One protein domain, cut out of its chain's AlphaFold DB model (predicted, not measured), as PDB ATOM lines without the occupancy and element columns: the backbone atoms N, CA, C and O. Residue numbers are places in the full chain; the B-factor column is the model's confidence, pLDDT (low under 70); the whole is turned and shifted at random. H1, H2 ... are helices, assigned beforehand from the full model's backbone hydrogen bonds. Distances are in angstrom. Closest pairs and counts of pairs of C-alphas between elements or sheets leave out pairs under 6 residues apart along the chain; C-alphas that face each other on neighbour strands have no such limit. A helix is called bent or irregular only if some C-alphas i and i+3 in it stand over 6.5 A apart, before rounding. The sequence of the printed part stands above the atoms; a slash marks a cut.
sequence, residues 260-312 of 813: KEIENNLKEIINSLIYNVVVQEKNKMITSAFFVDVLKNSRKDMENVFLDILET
ATOM      1  N   LYS A 260      -8.679  -5.800 -70.271       77.62
ATOM      2  CA  LYS A 260      -8.930  -5.994 -68.838       77.62
ATOM      3  C   LYS A 260      -9.340  -7.434 -68.497       77.62
ATOM      4  O   LYS A 260      -9.076  -7.914 -67.400       77.62
ATOM      5  N   GLU A 261      -9.982  -8.130 -69.434       79.00
ATOM      6  CA  GLU A 261     -10.377  -9.533 -69.281       79.00
ATOM      7  C   GLU A 261      -9.164 -10.467 -69.357       79.00
ATOM      8  O   GLU A 261      -9.017 -11.366 -68.530       79.00
ATOM      9  N   ILE A 262      -8.247 -10.216 -70.297       77.44
ATOM     10  CA  ILE A 262      -7.024 -11.011 -70.425       77.44
ATOM     11  C   ILE A 262      -6.052 -10.698 -69.289       77.44
ATOM     12  O   ILE A 262      -5.435 -11.619 -68.764       77.44
ATOM     13  N   GLU A 263      -5.960  -9.444 -68.849       77.88
ATOM     14  CA  GLU A 263      -5.196  -9.068 -67.658       77.88
ATOM     15  C   GLU A 263      -5.705  -9.812 -66.414       77.88
ATOM     16  O   GLU A 263      -4.911 -10.395 -65.673       77.88
ATOM     17  N   ASN A 264      -7.026  -9.867 -66.209       84.50
ATOM     18  CA  ASN A 264      -7.623 -10.602 -65.095       84.50
ATOM     19  C   ASN A 264      -7.368 -12.113 -65.196       84.50
ATOM     20  O   ASN A 264      -6.948 -12.720 -64.208       84.50
ATOM     21  N   ASN A 265      -7.530 -12.708 -66.379       82.06
ATOM     22  CA  ASN A 265      -7.244 -14.129 -66.601       82.06
ATOM     23  C   ASN A 265      -5.753 -14.448 -66.424       82.06
ATOM     24  O   ASN A 265      -5.400 -15.449 -65.804       82.06
ATOM     25  N   LEU A 266      -4.853 -13.583 -66.903       77.50
ATOM     26  CA  LEU A 266      -3.414 -13.703 -66.663       77.50
ATOM     27  C   LEU A 266      -3.098 -13.586 -65.175       77.50
ATOM     28  O   LEU A 266      -2.280 -14.351 -64.677       77.50
ATOM     29  N   LYS A 267      -3.759 -12.685 -64.447       81.12
ATOM     30  CA  LYS A 267      -3.591 -12.531 -62.999       81.12
ATOM     31  C   LYS A 267      -4.074 -13.765 -62.239       81.12
ATOM     32  O   LYS A 267      -3.393 -14.189 -61.308       81.12
ATOM     33  N   GLU A 268      -5.181 -14.386 -62.643       82.31
ATOM     34  CA  GLU A 268      -5.630 -15.672 -62.088       82.31
ATOM     35  C   GLU A 268      -4.662 -16.811 -62.409       82.31
ATOM     36  O   GLU A 268      -4.287 -17.566 -61.510       82.31
ATOM     37  N   ILE A 269      -4.195 -16.909 -63.656       81.06
ATOM     38  CA  ILE A 269      -3.210 -17.914 -64.067       81.06
ATOM     39  C   ILE A 269      -1.914 -17.728 -63.277       81.06
ATOM     40  O   ILE A 269      -1.414 -18.697 -62.711       81.06
ATOM     41  N   ILE A 270      -1.409 -16.499 -63.160       81.06
ATOM     42  CA  ILE A 270      -0.219 -16.161 -62.373       81.06
ATOM     43  C   ILE A 270      -0.448 -16.478 -60.898       81.06
ATOM     44  O   ILE A 270       0.405 -17.114 -60.295       81.06
ATOM     45  N   ASN A 271      -1.592 -16.121 -60.314       81.88
ATOM     46  CA  ASN A 271      -1.904 -16.452 -58.923       81.88
ATOM     47  C   ASN A 271      -1.975 -17.967 -58.701       81.88
ATOM     48  O   ASN A 271      -1.452 -18.460 -57.704       81.88
ATOM     49  N   SER A 272      -2.559 -18.718 -59.637       80.44
ATOM     50  CA  SER A 272      -2.623 -20.181 -59.578       80.44
ATOM     51  C   SER A 272      -1.240 -20.820 -59.743       80.44
ATOM     52  O   SER A 272      -0.910 -21.777 -59.041       80.44
ATOM     53  N   LEU A 273      -0.387 -20.253 -60.603       78.81
ATOM     54  CA  LEU A 273       1.002 -20.663 -60.788       78.81
ATOM     55  C   LEU A 273       1.832 -20.349 -59.551       78.81
ATOM     56  O   LEU A 273       2.519 -21.236 -59.069       78.81
ATOM     57  N   ILE A 274       1.735 -19.141 -58.999       77.62
ATOM     58  CA  ILE A 274       2.412 -18.746 -57.761       77.62
ATOM     59  C   ILE A 274       1.956 -19.649 -56.621       77.62
ATOM     60  O   ILE A 274       2.798 -20.166 -55.894       77.62
ATOM     61  N   TYR A 275       0.656 -19.912 -56.491       76.88
ATOM     62  CA  TYR A 275       0.135 -20.827 -55.482       76.88
ATOM     63  C   TYR A 275       0.715 -22.237 -55.653       76.88
ATOM     64  O   TYR A 275       1.274 -22.793 -54.710       76.88
ATOM     65  N   ASN A 276       0.679 -22.794 -56.864       75.50
ATOM     66  CA  ASN A 276       1.209 -24.129 -57.144       75.50
ATOM     67  C   ASN A 276       2.733 -24.210 -56.971       75.50
ATOM     68  O   ASN A 276       3.243 -25.203 -56.454       75.50
ATOM     69  N   VAL A 277       3.460 -23.159 -57.349       71.94
ATOM     70  CA  VAL A 277       4.907 -23.030 -57.157       71.94
ATOM     71  C   VAL A 277       5.211 -22.944 -55.666       71.94
ATOM     72  O   VAL A 277       6.026 -23.725 -55.203       71.94
ATOM     73  N   VAL A 278       4.531 -22.106 -54.884       67.12
ATOM     74  CA  VAL A 278       4.754 -21.960 -53.431       67.12
ATOM     75  C   VAL A 278       4.344 -23.214 -52.649       67.12
ATOM     76  O   VAL A 278       4.944 -23.527 -51.622       67.12
ATOM     77  N   VAL A 279       3.347 -23.971 -53.111       74.00
ATOM     78  CA  VAL A 279       2.896 -25.201 -52.438       74.00
ATOM     79  C   VAL A 279       3.894 -26.355 -52.606       74.00
ATOM     80  O   VAL A 279       3.986 -27.198 -51.704       74.00
ATOM     81  N   GLN A 280       4.684 -26.378 -53.686       80.88
ATOM     82  CA  GLN A 280       5.730 -27.382 -53.891       80.88
ATOM     83  C   GLN A 280       6.798 -27.308 -52.792       80.88
ATOM     84  O   GLN A 280       7.393 -26.267 -52.537       80.88
ATOM     85  N   GLU A 281       7.097 -28.445 -52.168       74.31
ATOM     86  CA  GLU A 281       7.972 -28.545 -50.991       74.31
ATOM     87  C   GLU A 281       9.401 -28.029 -51.238       74.31
ATOM     88  O   GLU A 281       9.993 -27.364 -50.388       74.31
ATOM     89  N   LYS A 282       9.919 -28.232 -52.455       76.75
ATOM     90  CA  LYS A 282      11.215 -27.694 -52.887       76.75
ATOM     91  C   LYS A 282      11.214 -26.164 -52.957       76.75
ATOM     92  O   LYS A 282      12.177 -25.524 -52.547       76.75
ATOM     93  N   ASN A 283      10.121 -25.580 -53.429       77.81
ATOM     94  CA  ASN A 283       9.974 -24.135 -53.488       77.81
ATOM     95  C   ASN A 283       9.660 -23.570 -52.107       77.81
ATOM     96  O   ASN A 283      10.202 -22.529 -51.796       77.81
ATOM     97  N   LYS A 284       8.945 -24.273 -51.218       78.50
ATOM     98  CA  LYS A 284       8.848 -23.877 -49.798       78.50
ATOM     99  C   LYS A 284      10.223 -23.733 -49.160       78.50
ATOM    100  O   LYS A 284      10.450 -22.752 -48.462       78.50
ATOM    101  N   MET A 285      11.147 -24.661 -49.428       80.44
ATOM    102  CA  MET A 285      12.530 -24.526 -48.965       80.44
ATOM    103  C   MET A 285      13.210 -23.289 -49.558       80.44
ATOM    104  O   MET A 285      13.761 -22.497 -48.799       80.44
ATOM    105  N   ILE A 286      13.120 -23.072 -50.873       79.62
ATOM    106  CA  ILE A 286      13.731 -21.909 -51.544       79.62
ATOM    107  C   ILE A 286      13.114 -20.590 -51.060       79.62
ATOM    108  O   ILE A 286      13.837 -19.655 -50.748       79.62
ATOM    109  N   THR A 287      11.792 -20.518 -50.935       77.06
ATOM    110  CA  THR A 287      11.053 -19.360 -50.435       77.06
ATOM    111  C   THR A 287      11.363 -19.116 -48.960       77.06
ATOM    112  O   THR A 287      11.555 -17.972 -48.570       77.06
ATOM    113  N   SER A 288      11.494 -20.163 -48.138       79.44
ATOM    114  CA  SER A 288      11.926 -20.018 -46.743       79.44
ATOM    115  C   SER A 288      13.366 -19.518 -46.639       79.44
ATOM    116  O   SER A 288      13.632 -18.633 -45.835       79.44
ATOM    117  N   ALA A 289      14.275 -20.014 -47.483       82.75
ATOM    118  CA  ALA A 289      15.655 -19.549 -47.546       82.75
ATOM    119  C   ALA A 289      15.717 -18.090 -48.012       82.75
ATOM    120  O   ALA A 289      16.388 -17.284 -47.381       82.75
ATOM    121  N   PHE A 290      14.937 -17.733 -49.034       85.12
ATOM    122  CA  PHE A 290      14.778 -16.360 -49.500       85.12
ATOM    123  C   PHE A 290      14.255 -15.444 -48.392       85.12
ATOM    124  O   PHE A 290      14.857 -14.410 -48.142       85.12
ATOM    125  N   PHE A 291      13.188 -15.818 -47.679       81.44
ATOM    126  CA  PHE A 291      12.689 -15.016 -46.559       81.44
ATOM    127  C   PHE A 291      13.709 -14.915 -45.427       81.44
ATOM    128  O   PHE A 291      13.879 -13.839 -44.872       81.44
ATOM    129  N   VAL A 292      14.421 -15.994 -45.097       85.81
ATOM    130  CA  VAL A 292      15.495 -15.958 -44.094       85.81
ATOM    131  C   VAL A 292      16.625 -15.025 -44.529       85.81
ATOM    132  O   VAL A 292      17.131 -14.273 -43.700       85.81
ATOM    133  N   ASP A 293      17.004 -15.031 -45.803       86.69
ATOM    134  CA  ASP A 293      18.035 -14.141 -46.338       86.69
ATOM    135  C   ASP A 293      17.556 -12.689 -46.409       86.69
ATOM    136  O   ASP A 293      18.304 -11.792 -46.030       86.69
ATOM    137  N   VAL A 294      16.300 -12.442 -46.790       84.69
ATOM    138  CA  VAL A 294      15.681 -11.111 -46.720       84.69
ATOM    139  C   VAL A 294      15.679 -10.615 -45.277       84.69
ATOM    140  O   VAL A 294      16.190  -9.532 -45.036       84.69
ATOM    141  N   LEU A 295      15.228 -11.424 -44.310       80.88
ATOM    142  CA  LEU A 295      15.234 -11.079 -42.881       80.88
ATOM    143  C   LEU A 295      16.649 -10.813 -42.343       80.88
ATOM    144  O   LEU A 295      16.838  -9.928 -41.509       80.88
ATOM    145  N   LYS A 296      17.654 -11.569 -42.803       82.25
ATOM    146  CA  LYS A 296      19.063 -11.351 -42.435       82.25
ATOM    147  C   LYS A 296      19.623 -10.068 -43.042       82.25
ATOM    148  O   LYS A 296      20.359  -9.356 -42.362       82.25
ATOM    149  N   ASN A 297      19.291  -9.778 -44.295       87.25
ATOM    150  CA  ASN A 297      19.773  -8.596 -45.005       87.25
ATOM    151  C   ASN A 297      19.057  -7.322 -44.534       87.25
ATOM    152  O   ASN A 297      19.682  -6.271 -44.442       87.25
ATOM    153  N   SER A 298      17.787  -7.427 -44.138       84.06
ATOM    154  CA  SER A 298      16.982  -6.351 -43.555       84.06
ATOM    155  C   SER A 298      17.048  -6.340 -42.025       84.06
ATOM    156  O   SER A 298      16.095  -5.922 -41.370       84.06
ATOM    157  N   ARG A 299      18.137  -6.841 -41.424       82.00
ATOM    158  CA  ARG A 299      18.231  -7.034 -39.967       82.00
ATOM    159  C   ARG A 299      17.906  -5.767 -39.180       82.00
ATOM    160  O   ARG A 299      17.207  -5.871 -38.186       82.00
ATOM    161  N   LYS A 300      18.385  -4.600 -39.630       84.19
ATOM    162  CA  LYS A 300      18.118  -3.311 -38.969       84.19
ATOM    163  C   LYS A 300      16.648  -2.905 -39.065       84.19
ATOM    164  O   LYS A 300      16.054  -2.527 -38.066       84.19
ATOM    165  N   ASP A 301      16.054  -3.034 -40.245       84.06
ATOM    166  CA  ASP A 301      14.653  -2.657 -40.457       84.06
ATOM    167  C   ASP A 301      13.712  -3.613 -39.719       84.06
ATOM    168  O   ASP A 301      12.748  -3.182 -39.094       84.06
ATOM    169  N   MET A 302      14.029  -4.910 -39.710       81.94
ATOM    170  CA  MET A 302      13.261  -5.884 -38.939       81.94
ATOM    171  C   MET A 302      13.482  -5.753 -37.441       81.94
ATOM    172  O   MET A 302      12.541  -5.987 -36.697       81.94
ATOM    173  N   GLU A 303      14.669  -5.359 -36.978       79.44
ATOM    174  CA  GLU A 303      14.892  -5.025 -35.571       79.44
ATOM    175  C   GLU A 303      13.956  -3.896 -35.131       79.44
ATOM    176  O   GLU A 303      13.273  -4.054 -34.122       79.44
ATOM    177  N   ASN A 304      13.813  -2.842 -35.939       85.88
ATOM    178  CA  ASN A 304      12.860  -1.765 -35.670       85.88
ATOM    179  C   ASN A 304      11.409  -2.268 -35.672       85.88
ATOM    180  O   ASN A 304      10.686  -2.022 -34.716       85.88
ATOM    181  N   VAL A 305      10.999  -3.064 -36.667       86.00
ATOM    182  CA  VAL A 305       9.646  -3.655 -36.699       86.00
ATOM    183  C   VAL A 305       9.389  -4.550 -35.478       86.00
ATOM    184  O   VAL A 305       8.295  -4.538 -34.916       86.00
ATOM    185  N   PHE A 306      10.378  -5.331 -35.035       82.94
ATOM    186  CA  PHE A 306      10.257  -6.154 -33.830       82.94
ATOM    187  C   PHE A 306      10.170  -5.306 -32.562       82.94
ATOM    188  O   PHE A 306       9.388  -5.654 -31.676       82.94
ATOM    189  N   LEU A 307      10.938  -4.221 -32.467       87.62
ATOM    190  CA  LEU A 307      10.853  -3.273 -31.360       87.62
ATOM    191  C   LEU A 307       9.481  -2.601 -31.329       87.62
ATOM    192  O   LEU A 307       8.836  -2.643 -30.288       87.62
ATOM    193  N   ASP A 308       8.977  -2.127 -32.467       89.88
ATOM    194  CA  ASP A 308       7.646  -1.526 -32.579       89.88
ATOM    195  C   ASP A 308       6.553  -2.515 -32.146       89.88
ATOM    196  O   ASP A 308       5.662  -2.179 -31.362       89.88
ATOM    197  N   ILE A 309       6.645  -3.778 -32.586       90.19
ATOM    198  CA  ILE A 309       5.723  -4.841 -32.163       90.19
ATOM    199  C   ILE A 309       5.837  -5.094 -30.655       90.19
ATOM    200  O   ILE A 309       4.810  -5.204 -29.989       90.19
ATOM    201  N   LEU A 310       7.043  -5.188 -30.093       84.06
ATOM    202  CA  LEU A 310       7.240  -5.391 -28.651       84.06
ATOM    203  C   LEU A 310       6.765  -4.193 -27.826       84.06
ATOM    204  O   LEU A 310       6.305  -4.371 -26.696       84.06
ATOM    205  N   GLU A 311       6.850  -2.991 -28.388       89.25
ATOM    206  CA  GLU A 311       6.413  -1.759 -27.756       89.25
ATOM    207  C   GLU A 311       4.909  -1.521 -27.842       89.25
ATOM    208  O   GLU A 311       4.397  -0.715 -27.056       89.25
ATOM    209  N   THR A 312       4.187  -2.239 -28.709       95.00
ATOM    210  CA  THR A 312       2.726  -2.153 -28.723       95.00
ATOM    211  C   THR A 312       2.130  -2.541 -27.373       95.00
ATOM    212  O   THR A 312       2.497  -3.536 -26.742       95.00
TER     213      THR A 312
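What this domain is: This is residues 260 to 312 of the 813 residues of an uncharacterized protein of Plasmodium sp. gorilla clade G3 (UniProt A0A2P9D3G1). What shape do these atoms make? Going along from the first residue, two long helices, H1 and H2, meet near their ends in a wide, open V, and a shorter third helix, H3, turns off at the far end of H2, at about a right angle to it. What are its parts? The printed part has 53 residues with three named helices, in the order H1, H2, H3, and no named strand; its class is all helix. How tightly is it gathered? It is extended, with a radius of gyration of the C-alphas of 16.5 A, and its C-alphas span 45 by 29 by 18 A along the three main axes, only just elongated.

Where its parts are: Where does H1 run? H1 is residues 260 to 279, 27.9 A from first to last C-alpha, and C-alpha 260 stands at (-8.930, -5.994, -68.838). Where is H2? H2 is residues 281 to 297 and measures 23.9 A; its first C-alpha, that of Glu 281, is at (7.972, -28.545, -50.991). Where does H3 end? H3 is residues 299 to 311, 17.8 A long, and C-alpha 311 is at (6.413, -1.759, -27.756).

How they stand to each other: How does H1 stand to H2? They only just touch, with 3 pairs of C-alphas within 8 A, and only at the corner by their link: H1 touches H2 with residues 277 to 278 alone, and H2 touches H1 with residues 283 to 287 alone. The closest C-alphas are those of Val 278 and Lys 284, 5.8 A apart, and the lines are about perpendicular at 87 degrees. How does H2 stand to H3? They are close but not clearly touching: their closest C-alphas, those of Leu 295 and Met 302, are 6.8 A apart, and their lines are about perpendicular at 87 degrees. Do H1 and H3 come near each other? H1 and H3 are apart. What do the backbones show? In H1, H2 and H3 every O i to N i+4 pair is within hydrogen-bond range, and no helix is bent.

The domain as a whole: How large is it? The two C-alphas farthest apart, those of Ile 262 and Glu 311, are 45.7 A from each other. Which stretches stand free? Residues 260 to 276 of H1 stand free, as do residues 279 to 285, 296 to 301 and 304 to 312. Are there cuts or long links? The printed part has no cut, and the links from H1 to H2 and from H2 to H3 are both tight. Where is confidence low? The mean pLDDT of the printed part is 81.4, and residue 278 is the one printed residue under 70.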